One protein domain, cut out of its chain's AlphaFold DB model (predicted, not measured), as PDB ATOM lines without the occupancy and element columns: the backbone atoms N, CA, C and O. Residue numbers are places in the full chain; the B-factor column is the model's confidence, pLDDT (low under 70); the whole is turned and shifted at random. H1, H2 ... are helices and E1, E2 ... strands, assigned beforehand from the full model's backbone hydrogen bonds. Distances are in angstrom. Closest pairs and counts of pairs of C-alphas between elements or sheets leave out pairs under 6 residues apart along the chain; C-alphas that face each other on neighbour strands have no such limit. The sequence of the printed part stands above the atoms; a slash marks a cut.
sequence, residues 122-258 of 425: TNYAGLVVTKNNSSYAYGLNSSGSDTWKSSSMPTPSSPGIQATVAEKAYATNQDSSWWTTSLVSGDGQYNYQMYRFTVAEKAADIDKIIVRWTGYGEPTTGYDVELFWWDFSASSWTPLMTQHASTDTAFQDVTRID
ATOM      1  N   THR A 122      85.254 147.452 231.074       97.44
ATOM      2  CA  THR A 122      84.562 148.666 231.527       97.44
ATOM      3  C   THR A 122      83.087 148.392 231.733       97.44
ATOM      4  O   THR A 122      82.405 147.971 230.803       97.44
ATOM      5  N   ASN A 123      82.592 148.677 232.931       96.19
ATOM      6  CA  ASN A 123      81.174 148.644 233.274       96.19
ATOM      7  C   ASN A 123      80.514 150.024 233.116       96.19
ATOM      8  O   ASN A 123      79.350 150.136 232.753       96.19
ATOM      9  N   TYR A 124      81.254 151.106 233.351       97.44
ATOM     10  CA  TYR A 124      80.716 152.455 233.204       97.44
ATOM     11  C   TYR A 124      81.787 153.448 232.764       97.44
ATOM     12  O   TYR A 124      82.892 153.436 233.294       97.44
ATOM     13  N   ALA A 125      81.444 154.348 231.843       97.75
ATOM     14  CA  ALA A 125      82.226 155.540 231.539       97.75
ATOM     15  C   ALA A 125      81.301 156.748 231.328       97.75
ATOM     16  O   ALA A 125      80.317 156.682 230.585       97.75
ATOM     17  N   GLY A 126      81.624 157.874 231.960       97.19
ATOM     18  CA  GLY A 126      80.822 159.090 231.859       97.19
ATOM     19  C   GLY A 126      81.531 160.335 232.369       97.19
ATOM     20  O   GLY A 126      82.563 160.262 233.032       97.19
ATOM     21  N   LEU A 127      80.936 161.491 232.084       96.25
ATOM     22  CA  LEU A 127      81.339 162.782 232.629       96.25
ATOM     23  C   LEU A 127      80.193 163.406 233.423       96.25
ATOM     24  O   LEU A 127      79.020 163.236 233.092       96.25
ATOM     25  N   VAL A 128      80.528 164.189 234.442       95.50
ATOM     26  CA  VAL A 128      79.607 165.153 235.047       95.50
ATOM     27  C   VAL A 128      80.220 166.535 234.928       95.50
ATOM     28  O   VAL A 128      81.292 166.790 235.462       95.50
ATOM     29  N   VAL A 129      79.529 167.429 234.237       94.69
ATOM     30  CA  VAL A 129      79.928 168.824 234.068       94.69
ATOM     31  C   VAL A 129      79.156 169.657 235.080       94.69
ATOM     32  O   VAL A 129      77.945 169.500 235.212       94.69
ATOM     33  N   THR A 130      79.838 170.516 235.828       90.50
ATOM     34  CA  THR A 130      79.197 171.495 236.708       90.50
ATOM     35  C   THR A 130      79.290 172.880 236.085       90.50
ATOM     36  O   THR A 130      80.363 173.276 235.635       90.50
ATOM     37  N   LYS A 131      78.164 173.593 236.074       89.88
ATOM     38  CA  LYS A 131      78.033 174.992 235.662       89.88
ATOM     39  C   LYS A 131      77.099 175.700 236.635       89.88
ATOM     40  O   LYS A 131      75.968 175.245 236.817       89.88
ATOM     41  N   ASN A 132      77.532 176.806 237.230       81.06
ATOM     42  CA  ASN A 132      76.757 177.599 238.188       81.06
ATOM     43  C   ASN A 132      76.133 176.721 239.291       81.06
ATOM     44  O   ASN A 132      74.927 176.775 239.538       81.06
ATOM     45  N   ASN A 133      76.932 175.830 239.889       78.19
ATOM     46  CA  ASN A 133      76.503 174.820 240.873       78.19
ATOM     47  C   ASN A 133      75.474 173.774 240.380       78.19
ATOM     48  O   ASN A 133      75.104 172.877 241.140       78.19
ATOM     49  N   SER A 134      75.044 173.815 239.118       87.00
ATOM     50  CA  SER A 134      74.194 172.789 238.501       87.00
ATOM     51  C   SER A 134      75.051 171.706 237.859       87.00
ATOM     52  O   SER A 134      76.065 172.009 237.237       87.00
ATOM     53  N   SER A 135      74.669 170.437 238.011       93.62
ATOM     54  CA  SER A 135      75.415 169.294 237.463       93.62
ATOM     55  C   SER A 135      74.678 168.643 236.294       93.62
ATOM     56  O   SER A 135      73.496 168.322 236.404       93.62
ATOM     57  N   TYR A 136      75.405 168.382 235.212       95.94
ATOM     58  CA  TYR A 136      74.923 167.803 233.962       95.94
ATOM     59  C   TYR A 136      75.697 166.516 233.681       95.94
ATOM     60  O   TYR A 136      76.922 166.529 233.584       95.94
ATOM     61  N   ALA A 137      74.996 165.386 233.598       95.81
ATOM     62  CA  ALA A 137      75.619 164.089 233.352       95.81
ATOM     63  C   ALA A 137      75.661 163.778 231.850       95.81
ATOM     64  O   ALA A 137      74.646 163.850 231.158       95.81
ATOM     65  N   TYR A 138      76.831 163.367 231.374       97.00
ATOM     66  CA  TYR A 138      77.094 162.964 230.001       97.00
ATOM     67  C   TYR A 138      77.540 161.508 229.986       97.00
ATOM     68  O   TYR A 138      78.618 161.166 230.466       97.00
ATOM     69  N   GLY A 139      76.690 160.640 229.444       96.12
ATOM     70  CA  GLY A 139      77.015 159.234 229.238       96.12
ATOM     71  C   GLY A 139      77.422 158.960 227.797       96.12
ATOM     72  O   GLY A 139      77.362 159.829 226.921       96.12
ATOM     73  N   LEU A 140      77.763 157.703 227.520       96.38
ATOM     74  CA  LEU A 140      78.003 157.257 226.150       96.38
ATOM     75  C   LEU A 140      76.731 157.358 225.288       96.38
ATOM     76  O   LEU A 140      76.831 157.626 224.096       96.38
ATOM     77  N   ASN A 141      75.533 157.254 225.869       94.62
ATOM     78  CA  ASN A 141      74.269 157.456 225.144       94.62
ATOM     79  C   ASN A 141      73.945 158.925 224.811       94.62
ATOM     80  O   ASN A 141      72.977 159.175 224.093       94.62
ATOM     81  N   SER A 142      74.717 159.897 225.305       94.56
ATOM     82  CA  SER A 142      74.514 161.305 224.951       94.56
ATOM     83  C   SER A 142      74.817 161.555 223.466       94.56
ATOM     84  O   SER A 142      75.675 160.903 222.867       94.56
ATOM     85  N   SER A 143      74.108 162.511 222.859       95.12
ATOM     86  CA  SER A 143      74.322 162.886 221.455       95.12
ATOM     87  C   SER A 143      75.774 163.314 221.220       95.12
ATOM     88  O   SER A 143      76.328 164.074 222.009       95.12
ATOM     89  N   GLY A 144      76.399 162.811 220.151       94.44
ATOM     90  CA  GLY A 144      77.803 163.080 219.816       94.44
ATOM     91  C   GLY A 144      78.841 162.294 220.633       94.44
ATOM     92  O   GLY A 144      80.031 162.346 220.306       94.44
ATOM     93  N   SER A 145      78.424 161.540 221.656       96.88
ATOM     94  CA  SER A 145      79.316 160.654 222.407       96.88
ATOM     95  C   SER A 145      79.575 159.342 221.665       96.88
ATOM     96  O   SER A 145      78.683 158.771 221.030       96.88
ATOM     97  N   ASP A 146      80.797 158.832 221.763       97.69
ATOM     98  CA  ASP A 146      81.256 157.668 221.008       97.69
ATOM     99  C   ASP A 146      82.447 156.993 221.700       97.69
ATOM    100  O   ASP A 146      83.025 157.564 222.628       97.69
ATOM    101  N   THR A 147      82.795 155.776 221.293       98.25
ATOM    102  CA  THR A 147      83.866 155.017 221.947       98.25
ATOM    103  C   THR A 147      84.572 154.038 221.005       98.25
ATOM    104  O   THR A 147      83.973 153.527 220.058       98.25
ATOM    105  N   TRP A 148      85.855 153.777 221.264       98.56
ATOM    106  CA  TRP A 148      86.729 152.932 220.444       98.56
ATOM    107  C   TRP A 148      87.619 152.043 221.304       98.56
ATOM    108  O   TRP A 148      87.931 152.377 222.444       98.56
ATOM    109  N   LYS A 149      88.076 150.934 220.726       98.12
ATOM    110  CA  LYS A 149      89.120 150.073 221.285       98.12
ATOM    111  C   LYS A 149      90.333 150.016 220.365       98.12
ATOM    112  O   LYS A 149      90.197 150.045 219.141       98.12
ATOM    113  N   SER A 150      91.522 149.905 220.948       97.81
ATOM    114  CA  SER A 150      92.778 149.856 220.195       97.81
ATOM    115  C   SER A 150      93.834 149.001 220.898       97.81
ATOM    116  O   SER A 150      93.863 148.918 222.124       97.81
ATOM    117  N   SER A 151      94.712 148.366 220.118       96.00
ATOM    118  CA  SER A 151      95.923 147.680 220.600       96.00
ATOM    119  C   SER A 151      97.141 148.611 220.682       96.00
ATOM    120  O   SER A 151      98.209 148.210 221.126       96.00
ATOM    121  N   SER A 152      96.989 149.864 220.249       95.94
ATOM    122  CA  SER A 152      97.986 150.935 220.358       95.94
ATOM    123  C   SER A 152      97.345 152.177 220.972       95.94
ATOM    124  O   SER A 152      96.126 152.338 220.867       95.94
ATOM    125  N   MET A 153      98.133 153.045 221.613       95.94
ATOM    126  CA  MET A 153      97.593 154.221 222.301       95.94
ATOM    127  C   MET A 153      96.816 155.113 221.309       95.94
ATOM    128  O   MET A 153      97.415 155.620 220.356       95.94
ATOM    129  N   PRO A 154      95.489 155.265 221.473       97.62
ATOM    130  CA  PRO A 154      94.643 155.930 220.488       97.62
ATOM    131  C   PRO A 154      94.866 157.445 220.503       97.62
ATOM    132  O   PRO A 154      95.385 157.999 221.464       97.62
ATOM    133  N   THR A 155      94.446 158.141 219.449       97.62
ATOM    134  CA  THR A 155      94.359 159.615 219.411       97.62
ATOM    135  C   THR A 155      93.033 160.029 218.779       97.62
ATOM    136  O   THR A 155      92.446 159.227 218.053       97.62
ATOM    137  N   PRO A 156      92.552 161.274 218.945       96.94
ATOM    138  CA  PRO A 156      91.345 161.725 218.246       96.94
ATOM    139  C   PRO A 156      91.395 161.574 216.719       96.94
ATOM    140  O   PRO A 156      90.369 161.307 216.100       96.94
ATOM    141  N   SER A 157      92.577 161.702 216.109       96.56
ATOM    142  CA  SER A 157      92.786 161.484 214.670       96.56
ATOM    143  C   SER A 157      92.942 160.012 214.271       96.56
ATOM    144  O   SER A 157      92.800 159.684 213.098       96.56
ATOM    145  N   SER A 158      93.246 159.125 215.221       97.62
ATOM    146  CA  SER A 158      93.408 157.684 215.007       97.62
ATOM    147  C   SER A 158      92.891 156.912 216.231       97.62
ATOM    148  O   SER A 158      93.689 156.387 217.014       97.62
ATOM    149  N   PRO A 159      91.562 156.870 216.442       97.69
ATOM    150  CA  PRO A 159      90.979 156.388 217.697       97.69
ATOM    151  C   PRO A 159      90.931 154.855 217.813       97.69
ATOM    152  O   PRO A 159      90.691 154.326 218.895       97.69
ATOM    153  N   GLY A 160      91.177 154.129 216.718       97.81
ATOM    154  CA  GLY A 160      91.114 152.668 216.664       97.81
ATOM    155  C   GLY A 160      89.795 152.152 216.086       97.81
ATOM    156  O   GLY A 160      89.204 152.772 215.200       97.81
ATOM    157  N   ILE A 161      89.347 150.991 216.563       98.19
ATOM    158  CA  ILE A 161      88.127 150.320 216.098       98.19
ATOM    159  C   ILE A 161      86.946 150.839 216.911       98.19
ATOM    160  O   ILE A 161      86.932 150.707 218.134       98.19
ATOM    161  N   GLN A 162      85.949 151.413 216.241       98.31
ATOM    162  CA  GLN A 162      84.748 151.924 216.901       98.31
ATOM    163  C   GLN A 162      83.967 150.783 217.558       98.31
ATOM    164  O   GLN A 162      83.792 149.723 216.953       98.31
ATOM    165  N   ALA A 163      83.505 150.997 218.789       97.94
ATOM    166  CA  ALA A 163      82.698 150.008 219.481       97.94
ATOM    167  C   ALA A 163      81.320 149.881 218.821       97.94
ATOM    168  O   ALA A 163      80.713 150.855 218.369       97.94
ATOM    169  N   THR A 164      80.797 148.664 218.804       97.38
ATOM    170  CA  THR A 164      79.424 148.389 218.386       97.38
ATOM    171  C   THR A 164      78.412 148.978 219.374       97.38
ATOM    172  O   THR A 164      78.725 149.280 220.525       97.38
ATOM    173  N   VAL A 165      77.148 149.087 218.951       96.06
ATOM    174  CA  VAL A 165      76.046 149.534 219.828       96.06
ATOM    175  C   VAL A 165      75.917 148.649 221.075       96.06
ATOM    176  O   VAL A 165      75.677 149.162 222.163       96.06
ATOM    177  N   ALA A 166      76.112 147.334 220.930       96.06
ATOM    178  CA  ALA A 166      76.054 146.390 222.045       96.06
ATOM    179  C   ALA A 166      77.217 146.589 223.032       96.06
ATOM    180  O   ALA A 166      76.992 146.662 224.235       96.06
ATOM    181  N   GLU A 167      78.442 146.757 222.529       96.69
ATOM    182  CA  GLU A 167      79.613 147.057 223.366       96.69
ATOM    183  C   GLU A 167      79.446 148.372 224.133       96.69
ATOM    184  O   GLU A 167      79.690 148.440 225.335       96.69
ATOM    185  N   LYS A 168      78.956 149.410 223.453       96.50
ATOM    186  CA  LYS A 168      78.674 150.710 224.062       96.50
ATOM    187  C   LYS A 168      77.633 150.611 225.185       96.50
ATOM    188  O   LYS A 168      77.758 151.312 226.189       96.50
ATOM    189  N   ALA A 169      76.633 149.737 225.044       95.94
ATOM    190  CA  ALA A 169      75.614 149.523 226.069       95.94
ATOM    191  C   ALA A 169      76.208 148.970 227.377       95.94
ATOM    192  O   ALA A 169      75.829 149.455 228.444       95.94
ATOM    193  N   TYR A 170      77.183 148.053 227.301       96.31
ATOM    194  CA  TYR A 170      77.865 147.503 228.482       96.31
ATOM    195  C   TYR A 170      78.666 148.544 229.272       96.31
ATOM    196  O   TYR A 170      78.822 148.402 230.472       96.31
ATOM    197  N   ALA A 171      79.158 149.599 228.616       96.62
ATOM    198  CA  ALA A 171      79.899 150.680 229.272       96.62
ATOM    199  C   ALA A 171      79.013 151.877 229.675       96.62
ATOM    200  O   ALA A 171      79.529 152.922 230.077       96.62
ATOM    201  N   THR A 172      77.686 151.774 229.525       95.31
ATOM    202  CA  THR A 172      76.763 152.883 229.820       95.31
ATOM    203  C   THR A 172      76.048 152.738 231.161       95.31
ATOM    204  O   THR A 172      75.741 153.752 231.792       95.31
ATOM    205  N   ASN A 173      75.773 151.512 231.605       91.50
ATOM    206  CA  ASN A 173      75.004 151.248 232.818       91.50
ATOM    207  C   ASN A 173      75.863 150.527 233.851       91.50
ATOM    208  O   ASN A 173      76.527 149.547 233.538       91.50
ATOM    209  N   GLN A 174      75.777 150.960 235.107       91.31
ATOM    210  CA  GLN A 174      76.460 150.276 236.198       91.31
ATOM    211  C   GLN A 174      75.669 149.030 236.643       91.31
ATOM    212  O   GLN A 174      74.964 149.062 237.651       91.31
ATOM    213  N   ASP A 175      75.706 147.966 235.836       91.19
ATOM    214  CA  ASP A 175      74.868 146.763 235.975       91.19
ATOM    215  C   ASP A 175      75.642 145.428 236.018       91.19
ATOM    216  O   ASP A 175      75.064 144.365 235.783       91.19
ATOM    217  N   SER A 176      76.940 145.471 236.339       89.44
ATOM    218  CA  SER A 176      77.826 144.295 236.369       89.44
ATOM    219  C   SER A 176      77.940 143.557 235.028       89.44
ATOM    220  O   SER A 176      78.241 142.364 234.997       89.44
ATOM    221  N   SER A 177      77.686 144.238 233.910       93.56
ATOM    222  CA  SER A 177      78.072 143.790 232.573       93.56
ATOM    223  C   SER A 177      79.284 144.588 232.093       93.56
ATOM    224  O   SER A 177      79.391 145.778 232.368       93.56
ATOM    225  N   TRP A 178      80.242 143.955 231.413       95.25
ATOM    226  CA  TRP A 178      81.486 144.635 231.043       95.25
ATOM    227  C   TRP A 178      81.696 144.657 229.541       95.25
ATOM    228  O   TRP A 178      81.570 143.647 228.850       95.25
ATOM    229  N   TRP A 179      82.089 145.826 229.046       97.00
ATOM    230  CA  TRP A 179      82.720 145.947 227.751       97.00
ATOM    231  C   TRP A 179      84.196 145.578 227.865       97.00
ATOM    232  O   TRP A 179      85.016 146.331 228.399       97.00
ATOM    233  N   THR A 180      84.521 144.420 227.315       95.69
ATOM    234  CA  THR A 180      85.869 143.873 227.255       95.69
ATOM    235  C   THR A 180      86.505 144.170 225.894       95.69
ATOM    236  O   THR A 180      85.880 143.943 224.856       95.69
ATOM    237  N   THR A 181      87.750 144.665 225.849       94.38
ATOM    238  CA  THR A 181      88.401 144.949 224.549       94.38
ATOM    239  C   THR A 181      88.734 143.677 223.760       94.38
ATOM    240  O   THR A 181      88.509 143.648 222.546       94.38
ATOM    241  N   SER A 182      89.258 142.650 224.445       91.31
ATOM    242  CA  SER A 182      89.740 141.377 223.881       91.31
ATOM    243  C   SER A 182      90.782 141.539 222.767       91.31
ATOM    244  O   SER A 182      90.801 140.774 221.806       91.31
ATOM    245  N   LEU A 183      91.633 142.565 222.868       92.50
ATOM    246  CA  LEU A 183      92.649 142.870 221.848       92.50
ATOM    247  C   LEU A 183      94.032 142.285 222.148       92.50
ATOM    248  O   LEU A 183      94.903 142.328 221.282       92.50
ATOM    249  N   VAL A 184      94.231 141.741 223.346       89.50
ATOM    250  CA  VAL A 184      95.474 141.082 223.756       89.50
ATOM    251  C   VAL A 184      95.151 139.700 224.300       89.50
ATOM    252  O   VAL A 184      94.116 139.496 224.938       89.50
ATOM    253  N   SER A 185      96.022 138.738 224.012       83.56
ATOM    254  CA  SER A 185      95.879 137.347 224.451       83.56
ATOM    255  C   SER A 185      96.932 136.929 225.477       83.56
ATOM    256  O   SER A 185      96.803 135.853 226.061       83.56
ATOM    257  N   GLY A 186      97.962 137.755 225.690       85.19
ATOM    258  CA  GLY A 186      99.041 137.512 226.642       85.19
ATOM    259  C   GLY A 186      99.019 138.490 227.812       85.19
ATOM    260  O   GLY A 186      98.552 139.616 227.668       85.19
ATOM    261  N   ASP A 187      99.561 138.022 228.935       86.88
ATOM    262  CA  ASP A 187      99.922 138.829 230.104       86.88
ATOM    263  C   ASP A 187     100.880 139.951 229.685       86.88
ATOM    264  O   ASP A 187     101.782 139.760 228.854       86.88
ATOM    265  N   GLY A 188     100.644 141.127 230.246       85.25
ATOM    266  CA  GLY A 188     101.564 142.243 230.189       85.25
ATOM    267  C   GLY A 188     101.533 143.073 228.916       85.25
ATOM    268  O   GLY A 188     102.489 143.777 228.578       85.25
ATOM    269  N   GLN A 189     100.425 142.987 228.186       90.25
ATOM    270  CA  GLN A 189     100.187 143.764 226.981       90.25
ATOM    271  C   GLN A 189      99.083 144.790 227.216       90.25
ATOM    272  O   GLN A 189      97.939 144.449 227.508       90.25
ATOM    273  N   TYR A 190      99.400 146.063 227.000       91.88
ATOM    274  CA  TYR A 190      98.401 147.121 227.080       91.88
ATOM    275  C   TYR A 190      97.443 147.087 225.886       91.88
ATOM    276  O   TYR A 190      97.832 146.914 224.731       91.88
ATOM    277  N   ASN A 191      96.171 147.328 226.178       96.12
ATOM    278  CA  ASN A 191      95.156 147.729 225.213       96.12
ATOM    279  C   ASN A 191      94.382 148.914 225.780       96.12
ATOM    280  O   ASN A 191      94.471 149.229 226.963       96.12
ATOM    281  N   TYR A 192      93.632 149.577 224.912       97.88
ATOM    282  CA  TYR A 192      93.083 150.890 225.200       97.88
ATOM    283  C   TYR A 192      91.599 150.919 224.861       97.88
ATOM    284  O   TYR A 192      91.172 150.360 223.845       97.88
ATOM    285  N   GLN A 193      90.832 151.621 225.689       98.25
ATOM    286  CA  GLN A 193      89.502 152.116 225.352       98.25
ATOM    287  C   GLN A 193      89.561 153.644 225.328       98.25
ATOM    288  O   GLN A 193      90.130 154.257 226.229       98.25
ATOM    289  N   MET A 194      89.005 154.262 224.290       98.38
ATOM    290  CA  MET A 194      88.913 155.714 224.157       98.38
ATOM    291  C   MET A 194      87.450 156.123 224.166       98.38
ATOM    292  O   MET A 194      86.676 155.630 223.350       98.38
ATOM    293  N   TYR A 195      87.097 157.080 225.017       98.19
ATOM    294  CA  TYR A 195      85.752 157.641 225.094       98.19
ATOM    295  C   TYR A 195      85.769 159.088 224.611       98.19
ATOM    296  O   TYR A 195      86.614 159.884 225.021       98.19
ATOM    297  N   ARG A 196      84.812 159.448 223.757       97.69
ATOM    298  CA  ARG A 196      84.540 160.833 223.375       97.69
ATOM    299  C   ARG A 196      83.179 161.221 223.916       97.69
ATOM    300  O   ARG A 196      82.195 160.538 223.649       97.69
ATOM    301  N   PHE A 197      83.122 162.355 224.597       97.00
ATOM    302  CA  PHE A 197      81.881 162.957 225.063       97.00
ATOM    303  C   PHE A 197      81.696 164.311 224.390       97.00
ATOM    304  O   PHE A 197      82.657 165.065 224.238       97.00
ATOM    305  N   THR A 198      80.466 164.620 223.987       96.31
ATOM    306  CA  THR A 198      80.107 165.967 223.531       96.31
ATOM    307  C   THR A 198      79.386 166.681 224.664       96.31
ATOM    308  O   THR A 198      78.331 166.233 225.106       96.31
ATOM    309  N   VAL A 199      79.973 167.780 225.130       95.44
ATOM    310  CA  VAL A 199      79.422 168.628 226.191       95.44
ATOM    311  C   VAL A 199      78.670 169.788 225.544       95.44
ATOM    312  O   VAL A 199      79.192 170.427 224.632       95.44
ATOM    313  N   ALA A 200      77.430 170.028 225.974       96.00
ATOM    314  CA  ALA A 200      76.588 171.080 225.404       96.00
ATOM    315  C   ALA A 200      76.926 172.470 225.965       96.00
ATOM    316  O   ALA A 200      76.695 173.481 225.297       96.00
ATOM    317  N   GLU A 201      77.465 172.538 227.183       94.69
ATOM    318  CA  GLU A 201      77.911 173.790 227.782       94.69
ATOM    319  C   GLU A 201      79.127 174.360 227.041       94.69
ATOM    320  O   GLU A 201      80.020 173.642 226.588       94.69
ATOM    321  N   LYS A 202      79.186 175.693 226.947       90.50
ATOM    322  CA  LYS A 202      80.375 176.386 226.447       90.50
ATOM    323  C   LYS A 202      81.506 176.212 227.451       90.50
ATOM    324  O   LYS A 202      81.279 176.385 228.641       90.50
ATOM    325  N   ALA A 203      82.726 175.981 226.967       84.62
ATOM    326  CA  ALA A 203      83.897 175.788 227.823       84.62
ATOM    327  C   ALA A 203      84.094 176.911 228.862       84.62
ATOM    328  O   ALA A 203      84.442 176.628 229.999       84.62
ATOM    329  N   ALA A 204      83.809 178.166 228.493       80.38
ATOM    330  CA  ALA A 204      83.919 179.321 229.388       80.38
ATOM    331  C   ALA A 204      82.896 179.338 230.542       80.38
ATOM    332  O   ALA A 204      83.077 180.096 231.487       80.38
ATOM    333  N   ASP A 205      81.835 178.530 230.460       86.19
ATOM    334  CA  ASP A 205      80.780 178.448 231.475       86.19
ATOM    335  C   ASP A 205      80.920 177.200 232.369       86.19
ATOM    336  O   ASP A 205      80.036 176.926 233.179       86.19
ATOM    337  N   ILE A 206      81.944 176.372 232.153       87.69
ATOM    338  CA  ILE A 206      82.136 175.128 232.898       87.69
ATOM    339  C   ILE A 206      83.013 175.420 234.116       87.69
ATOM    340  O   ILE A 206      84.139 175.881 233.983       87.69
ATOM    341  N   ASP A 207      82.534 175.080 235.308       81.62
ATOM    342  CA  ASP A 207      83.307 175.255 236.543       81.62
ATOM    343  C   ASP A 207      84.219 174.046 236.785       81.62
ATOM    344  O   ASP A 207      85.349 174.141 237.272       81.62
ATOM    345  N   LYS A 208      83.683 172.861 236.476       86.50
ATOM    346  CA  LYS A 208      84.256 171.572 236.857       86.50
ATOM    347  C   LYS A 208      83.793 170.475 235.913       86.50
ATOM    348  O   LYS A 208      82.618 170.406 235.560       86.50
ATOM    349  N   ILE A 209      84.702 169.570 235.584       91.69
ATOM    350  CA  ILE A 209      84.432 168.321 234.882       91.69
ATOM    351  C   ILE A 209      84.853 167.186 235.807       91.69
ATOM    352  O   ILE A 209      85.976 167.134 236.294       91.69
ATOM    353  N   ILE A 210      83.931 166.274 236.074       92.00
ATOM    354  CA  ILE A 210      84.182 165.066 236.846       92.00
ATOM    355  C   ILE A 210      84.194 163.905 235.865       92.00
ATOM    356  O   ILE A 210      83.157 163.591 235.277       92.00
ATOM    357  N   VAL A 211      85.339 163.256 235.710       94.31
ATOM    358  CA  VAL A 211      85.461 162.030 234.920       94.31
ATOM    359  C   VAL A 211      85.094 160.848 235.805       94.31
ATOM    360  O   VAL A 211      85.515 160.777 236.958       94.31
ATOM    361  N   ARG A 212      84.281 159.929 235.285       95.06
ATOM    362  CA  ARG A 212      83.884 158.704 235.978       95.06
ATOM    363  C   ARG A 212      84.149 157.499 235.106       95.06
ATOM    364  O   ARG A 212      83.737 157.463 233.947       95.06
ATOM    365  N   TRP A 213      84.761 156.497 235.707       97.19
ATOM    366  CA  TRP A 213      84.973 155.204 235.088       97.19
ATOM    367  C   TRP A 213      84.773 154.112 236.135       97.19
ATOM    368  O   TRP A 213      85.188 154.281 237.274       97.19
ATOM    369  N   THR A 214      84.137 153.010 235.771       96.38
ATOM    370  CA  THR A 214      84.043 151.820 236.617       96.38
ATOM    371  C   THR A 214      84.419 150.616 235.783       96.38
ATOM    372  O   THR A 214      83.866 150.419 234.697       96.38
ATOM    373  N   GLY A 215      85.339 149.809 236.289       96.31
ATOM    374  CA  GLY A 215      85.798 148.621 235.598       96.31
ATOM    375  C   GLY A 215      87.014 148.003 236.265       96.31
ATOM    376  O   GLY A 215      87.330 148.290 237.418       96.31
ATOM    377  N   TYR A 216      87.713 147.155 235.526       95.50
ATOM    378  CA  TYR A 216      88.948 146.531 235.980       95.50
ATOM    379  C   TYR A 216      89.877 146.212 234.810       95.50
ATOM    380  O   TYR A 216      89.448 146.052 233.663       95.50
ATOM    381  N   GLY A 217      91.166 146.153 235.116       94.19
ATOM    382  CA  GLY A 217      92.219 145.772 234.191       94.19
ATOM    383  C   GLY A 217      92.688 144.345 234.424       94.19
ATOM    384  O   GLY A 217      91.977 143.495 234.961       94.19
ATOM    385  N   GLU A 218      93.920 144.097 234.011       90.81
ATOM    386  CA  GLU A 218      94.593 142.834 234.251       90.81
ATOM    387  C   GLU A 218      94.874 142.623 235.758       90.81
ATOM    388  O   GLU A 218      95.252 143.570 236.450       90.81
ATOM    389  N   PRO A 219      94.726 141.398 236.307       89.38
ATOM    390  CA  PRO A 219      95.002 141.140 237.724       89.38
ATOM    391  C   PRO A 219      96.497 141.091 238.087       89.38
ATOM    392  O   PRO A 219      96.832 140.988 239.267       89.38
ATOM    393  N   THR A 220      97.401 141.126 237.110       90.50
ATOM    394  CA  THR A 220      98.850 141.040 237.321       90.50
ATOM    395  C   THR A 220      99.386 142.353 237.896       90.50
ATOM    396  O   THR A 220      99.205 143.430 237.330       90.50
ATOM    397  N   THR A 221     100.054 142.288 239.050       89.88
ATOM    398  CA  THR A 221     100.663 143.467 239.687       89.88
ATOM    399  C   THR A 221     101.694 144.120 238.763       89.88
ATOM    400  O   THR A 221     102.543 143.429 238.205       89.88
ATOM    401  N   GLY A 222     101.643 145.449 238.639       89.69
ATOM    402  CA  GLY A 222     102.483 146.220 237.716       89.69
ATOM    403  C   GLY A 222     101.796 146.568 236.392       89.69
ATOM    404  O   GLY A 222     102.304 147.418 235.667       89.69
ATOM    405  N   TYR A 223     100.628 145.982 236.111       91.00
ATOM    406  CA  TYR A 223      99.776 146.333 234.971       91.00
ATOM    407  C   TYR A 223      98.538 147.082 235.452       91.00
ATOM    408  O   TYR A 223      97.419 146.571 235.479       91.00
ATOM    409  N   ASP A 224      98.783 148.306 235.902       94.00
ATOM    410  CA  ASP A 224      97.749 149.172 236.444       94.00
ATOM    411  C   ASP A 224      96.812 149.680 235.344       94.00
ATOM    412  O   ASP A 224      97.186 149.810 234.175       94.00
ATOM    413  N   VAL A 225      95.571 149.985 235.729       95.50
ATOM    414  CA  VAL A 225      94.672 150.741 234.859       95.50
ATOM    415  C   VAL A 225      95.068 152.202 234.948       95.50
ATOM    416  O   VAL A 225      95.143 152.777 236.038       95.50
ATOM    417  N   GLU A 226      95.279 152.799 233.785       95.44
ATOM    418  CA  GLU A 226      95.636 154.199 233.640       95.44
ATOM    419  C   GLU A 226      94.502 154.947 232.939       95.44
ATOM    420  O   GLU A 226      94.021 154.543 231.876       95.44
ATOM    421  N   LEU A 227      94.058 156.043 233.547       95.31
ATOM    422  CA  LEU A 227      93.053 156.936 232.995       95.31
ATOM    423  C   LEU A 227      93.729 158.230 232.554       95.31
ATOM    424  O   LEU A 227      94.455 158.861 233.321       95.31
ATOM    425  N   PHE A 228      93.433 158.646 231.327       95.50
ATOM    426  CA  PHE A 228      93.969 159.853 230.712       95.50
ATOM    427  C   PHE A 228      92.838 160.721 230.163       95.50
ATOM    428  O   PHE A 228      91.749 160.236 229.847       95.50
ATOM    429  N   TRP A 229      93.132 162.000 229.961       94.38
ATOM    430  CA  TRP A 229      92.339 162.909 229.130       94.38
ATOM    431  C   TRP A 229      93.209 163.526 228.037       94.38
ATOM    432  O   TRP A 229      94.429 163.639 228.175       94.38
ATOM    433  N   TRP A 230      92.586 163.878 226.917       95.00
ATOM    434  CA  TRP A 230      93.292 164.455 225.780       95.00
ATOM    435  C   TRP A 230      93.385 165.974 225.920       95.00
ATOM    436  O   TRP A 230      92.357 166.654 225.958       95.00
ATOM    437  N   ASP A 231      94.604 166.505 225.929       91.12
ATOM    438  CA  ASP A 231      94.858 167.937 225.817       91.12
ATOM    439  C   ASP A 231      94.968 168.313 224.334       91.12
ATOM    440  O   ASP A 231      95.938 167.983 223.648       91.12
ATOM    441  N   PHE A 232      93.959 169.018 223.823       87.62
ATOM    442  CA  PHE A 232      93.939 169.475 222.433       87.62
ATOM    443  C   PHE A 232      95.003 170.534 222.125       87.62
ATOM    444  O   PHE A 232      95.444 170.615 220.980       87.62
ATOM    445  N   SER A 233      95.425 171.321 223.114       87.75
ATOM    446  CA  SER A 233      96.449 172.353 222.933       87.75
ATOM    447  C   SER A 233      97.831 171.718 222.817       87.75
ATOM    448  O   SER A 233      98.600 172.071 221.926       87.75
ATOM    449  N   ALA A 234      98.124 170.745 223.683       89.12
ATOM    450  CA  ALA A 234      99.381 169.999 223.658       89.12
ATOM    451  C   ALA A 234      99.400 168.870 222.609       89.12
ATOM    452  O   ALA A 234     100.469 168.375 222.255       89.12
ATOM    453  N   SER A 235      98.231 168.471 222.092       94.00
ATOM    454  CA  SER A 235      98.062 167.284 221.242       94.00
ATOM    455  C   SER A 235      98.652 166.021 221.883       94.00
ATOM    456  O   SER A 235      99.326 165.226 221.223       94.00
ATOM    457  N   SER A 236      98.408 165.847 223.182       95.69
ATOM    458  CA  SER A 236      98.944 164.749 223.987       95.69
ATOM    459  C   SER A 236      97.943 164.259 225.031       95.69
ATOM    460  O   SER A 236      97.016 164.970 225.419       95.69
ATOM    461  N   TRP A 237      98.158 163.039 225.523       94.12
ATOM    462  CA  TRP A 237      97.454 162.519 226.691       94.12
ATOM    463  C   TRP A 237      98.077 163.061 227.968       94.12
ATOM    464  O   TRP A 237      99.291 162.983 228.153       94.12
ATOM    465  N   THR A 238      97.234 163.557 228.859       90.88
ATOM    466  CA  THR A 238      97.632 163.950 230.207       90.88
ATOM    467  C   THR A 238      97.095 162.896 231.184       90.88
ATOM    468  O   THR A 238      95.929 162.503 231.078       90.88
ATOM    469  N   PRO A 239      97.920 162.363 232.098       88.81
ATOM    470  CA  PRO A 239      97.462 161.364 233.059       88.81
ATOM    471  C   PRO A 239      96.494 161.991 234.064       88.81
ATOM    472  O   PRO A 239      96.737 163.093 234.554       88.81
ATOM    473  N   LEU A 240      95.410 161.278 234.368       87.00
ATOM    474  CA  LEU A 240      94.479 161.607 235.450       87.00
ATOM    475  C   LEU A 240      94.697 160.689 236.656       87.00
ATOM    476  O   LEU A 240      94.737 161.150 237.792       87.00
ATOM    477  N   MET A 241      94.842 159.381 236.421       87.81
ATOM    478  CA  MET A 241      94.942 158.382 237.486       87.81
ATOM    479  C   MET A 241      95.673 157.125 237.010       87.81
ATOM    480  O   MET A 241      95.508 156.720 235.863       87.81
ATOM    481  N   THR A 242      96.397 156.476 237.922       90.69
ATOM    482  CA  THR A 242      96.971 155.134 237.749       90.69
ATOM    483  C   THR A 242      96.657 154.318 238.997       90.69
ATOM    484  O   THR A 242      96.953 154.760 240.110       90.69
ATOM    485  N   GLN A 243      96.030 153.152 238.840       90.12
ATOM    486  CA  GLN A 243      95.714 152.272 239.963       90.12
ATOM    487  C   GLN A 243      95.653 150.802 239.544       90.12
ATOM    488  O   GLN A 243      95.035 150.444 238.539       90.12
ATOM    489  N   HIS A 244      96.202 149.926 240.387       92.25
ATOM    490  CA  HIS A 244      95.990 148.487 240.274       92.25
ATOM    491  C   HIS A 244      94.517 148.129 240.544       92.25
ATOM    492  O   HIS A 244      94.077 148.086 241.696       92.25
ATOM    493  N   ALA A 245      93.747 147.889 239.483       92.75
ATOM    494  CA  ALA A 245      92.323 147.561 239.545       92.75
ATOM    495  C   ALA A 245      92.075 146.136 239.033       92.75
ATOM    496  O   ALA A 245      91.589 145.943 237.924       92.75
ATOM    497  N   SER A 246      92.411 145.131 239.848       91.81
ATOM    498  CA  SER A 246      92.214 143.703 239.535       91.81
ATOM    499  C   SER A 246      90.765 143.215 239.700       91.81
ATOM    500  O   SER A 246      90.446 142.068 239.395       91.81
ATOM    501  N   THR A 247      89.897 144.056 240.258       91.06
ATOM    502  CA  THR A 247      88.458 143.834 240.448       91.06
ATOM    503  C   THR A 247      87.714 145.118 240.124       91.06
ATOM    504  O   THR A 247      88.334 146.181 240.093       91.06
ATOM    505  N   ASP A 248      86.398 145.032 239.924       92.25
ATOM    506  CA  ASP A 248      85.562 146.184 239.578       92.25
ATOM    507  C   ASP A 248      85.788 147.352 240.556       92.25
ATOM    508  O   ASP A 248      85.514 147.262 241.755       92.25
ATOM    509  N   THR A 249      86.381 148.422 240.039       91.38
ATOM    510  CA  THR A 249      86.854 149.583 240.786       91.38
ATOM    511  C   THR A 249      86.279 150.829 240.137       91.38
ATOM    512  O   THR A 249      86.334 150.990 238.920       91.38
ATOM    513  N   ALA A 250      85.716 151.714 240.956       91.75
ATOM    514  CA  ALA A 250      85.219 153.002 240.503       91.75
ATOM    515  C   ALA A 250      86.318 154.059 240.638       91.75
ATOM    516  O   ALA A 250      86.800 154.330 241.739       91.75
ATOM    517  N   PHE A 251      86.666 154.680 239.521       88.88
ATOM    518  CA  PHE A 251      87.497 155.866 239.443       88.88
ATOM    519  C   PHE A 251      86.629 157.102 239.274       88.88
ATOM    520  O   PHE A 251      85.686 157.149 238.475       88.88
ATOM    521  N   GLN A 252      86.992 158.130 240.024       88.38
ATOM    522  CA  GLN A 252      86.444 159.456 239.864       88.38
ATOM    523  C   GLN A 252      87.589 160.449 239.974       88.38
ATOM    524  O   GLN A 252      88.227 160.523 241.021       88.38
ATOM    525  N   ASP A 253      87.809 161.215 238.912       84.06
ATOM    526  CA  ASP A 253      88.724 162.348 238.939       84.06
ATOM    527  C   ASP A 253      87.960 163.651 238.715       84.06
ATOM    528  O   ASP A 253      86.917 163.682 238.052       84.06
ATOM    529  N   VAL A 254      88.443 164.721 239.334       78.75
ATOM    530  CA  VAL A 254      87.820 166.037 239.289       78.75
ATOM    531  C   VAL A 254      88.801 167.002 238.657       78.75
ATOM    532  O   VAL A 254      89.700 167.514 239.316       78.75
ATOM    533  N   THR A 255      88.569 167.328 237.393       79.25
ATOM    534  CA  THR A 255      89.258 168.440 236.762       79.25
ATOM    535  C   THR A 255      88.450 169.711 236.967       79.25
ATOM    536  O   THR A 255      87.339 169.861 236.452       79.25
ATOM    537  N   ARG A 256      89.005 170.669 237.700       74.06
ATOM    538  CA  ARG A 256      88.475 172.034 237.697       74.06
ATOM    539  C   ARG A 256      89.104 172.829 236.576       74.06
ATOM    540  O   ARG A 256      90.277 172.637 236.265       74.06
ATOM    541  N   ILE A 257      88.330 173.732 235.985       74.44
ATOM    542  CA  ILE A 257      88.925 174.711 235.081       74.44
ATOM    543  C   ILE A 257      89.816 175.613 235.935       74.44
ATOM    544  O   ILE A 257      89.339 176.222 236.894       74.44
ATOM    545  N   ASP A 258      91.114 175.631 235.619       72.75
ATOM    546  CA  ASP A 258      92.096 176.473 236.297       72.75
ATOM    547  C   ASP A 258      91.741 177.942 236.037       72.75
ATOM    548  O   ASP A 258      92.029 178.500 234.978       72.75
TER     549      ASP A 258
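This is residues 122 to 258 of the 425 residues of the protein "Paired_CXXCH_1 domain-containing protein" of Clostridia bacterium (UniProt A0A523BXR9). A twisted four-stranded sheet, E2 E1 E5 E8, forms one wall; the hairpin E6 E7 packs partly face to face on it, its strands crossed. The strand pair E3 E4 makes another side, with short H1 at the corner between E1 and E3. The 137 printed residues run E1 E2 E3 H1 E4 E5 E6 E7 E8, in three antiparallel sheets. The class is mostly strand, with under half of the residues in named elements; the whole is compact, radius of gyration of the C-alphas 14.9 A, spans 46 by 32 by 27 A.

E1, residues 122 to 131, begins at C-alpha 122 (84.562, 148.666, 231.527) and is 27.4 A long. Beside it are E2, 134 to 139, and E5, 208 to 216, 25.5 A. E8, 249 to 256, is 22.7 A long and ends at C-alpha 256 (88.475, 172.034, 237.697). E3 is 146 to 150, E4 192 to 196, E6 225 to 231, E7 236 to 243 and H1 165 to 170.

Within hydrogen-bond range are N 129 and O 136, 2.8 A, across the neighbour strands E1 and E2, N 126 and O 212, 2.9 A, across E1 and E5, and N 211 and O 253, 2.9 A, across E5 and E8. This sheet and E6 E7 form a sandwich, two sheets face to face, their strands at 50 degrees. N 227 and O 241, 2.8 A, pair E6 with E7, which bends by 57 degrees at residue 240. N 148 and O 194, 2.9 A, pair E3 with E4. E4 and E6 are near each other. H1 only grazes the large sheet; its closest C-alpha pair with E1 is Asn 123 and Tyr 170, 5.9 A. Every O i to N i+4 pair of H1 is within range.

The C-alphas farthest apart, of Asn 132 and Gly 186, are 47.3 A apart. The printed part has no cut. E3 to H1, H1 to E4 and E4 to E5 are long links. Mean pLDDT of the printed part is 92.6, and no printed residue is under 70.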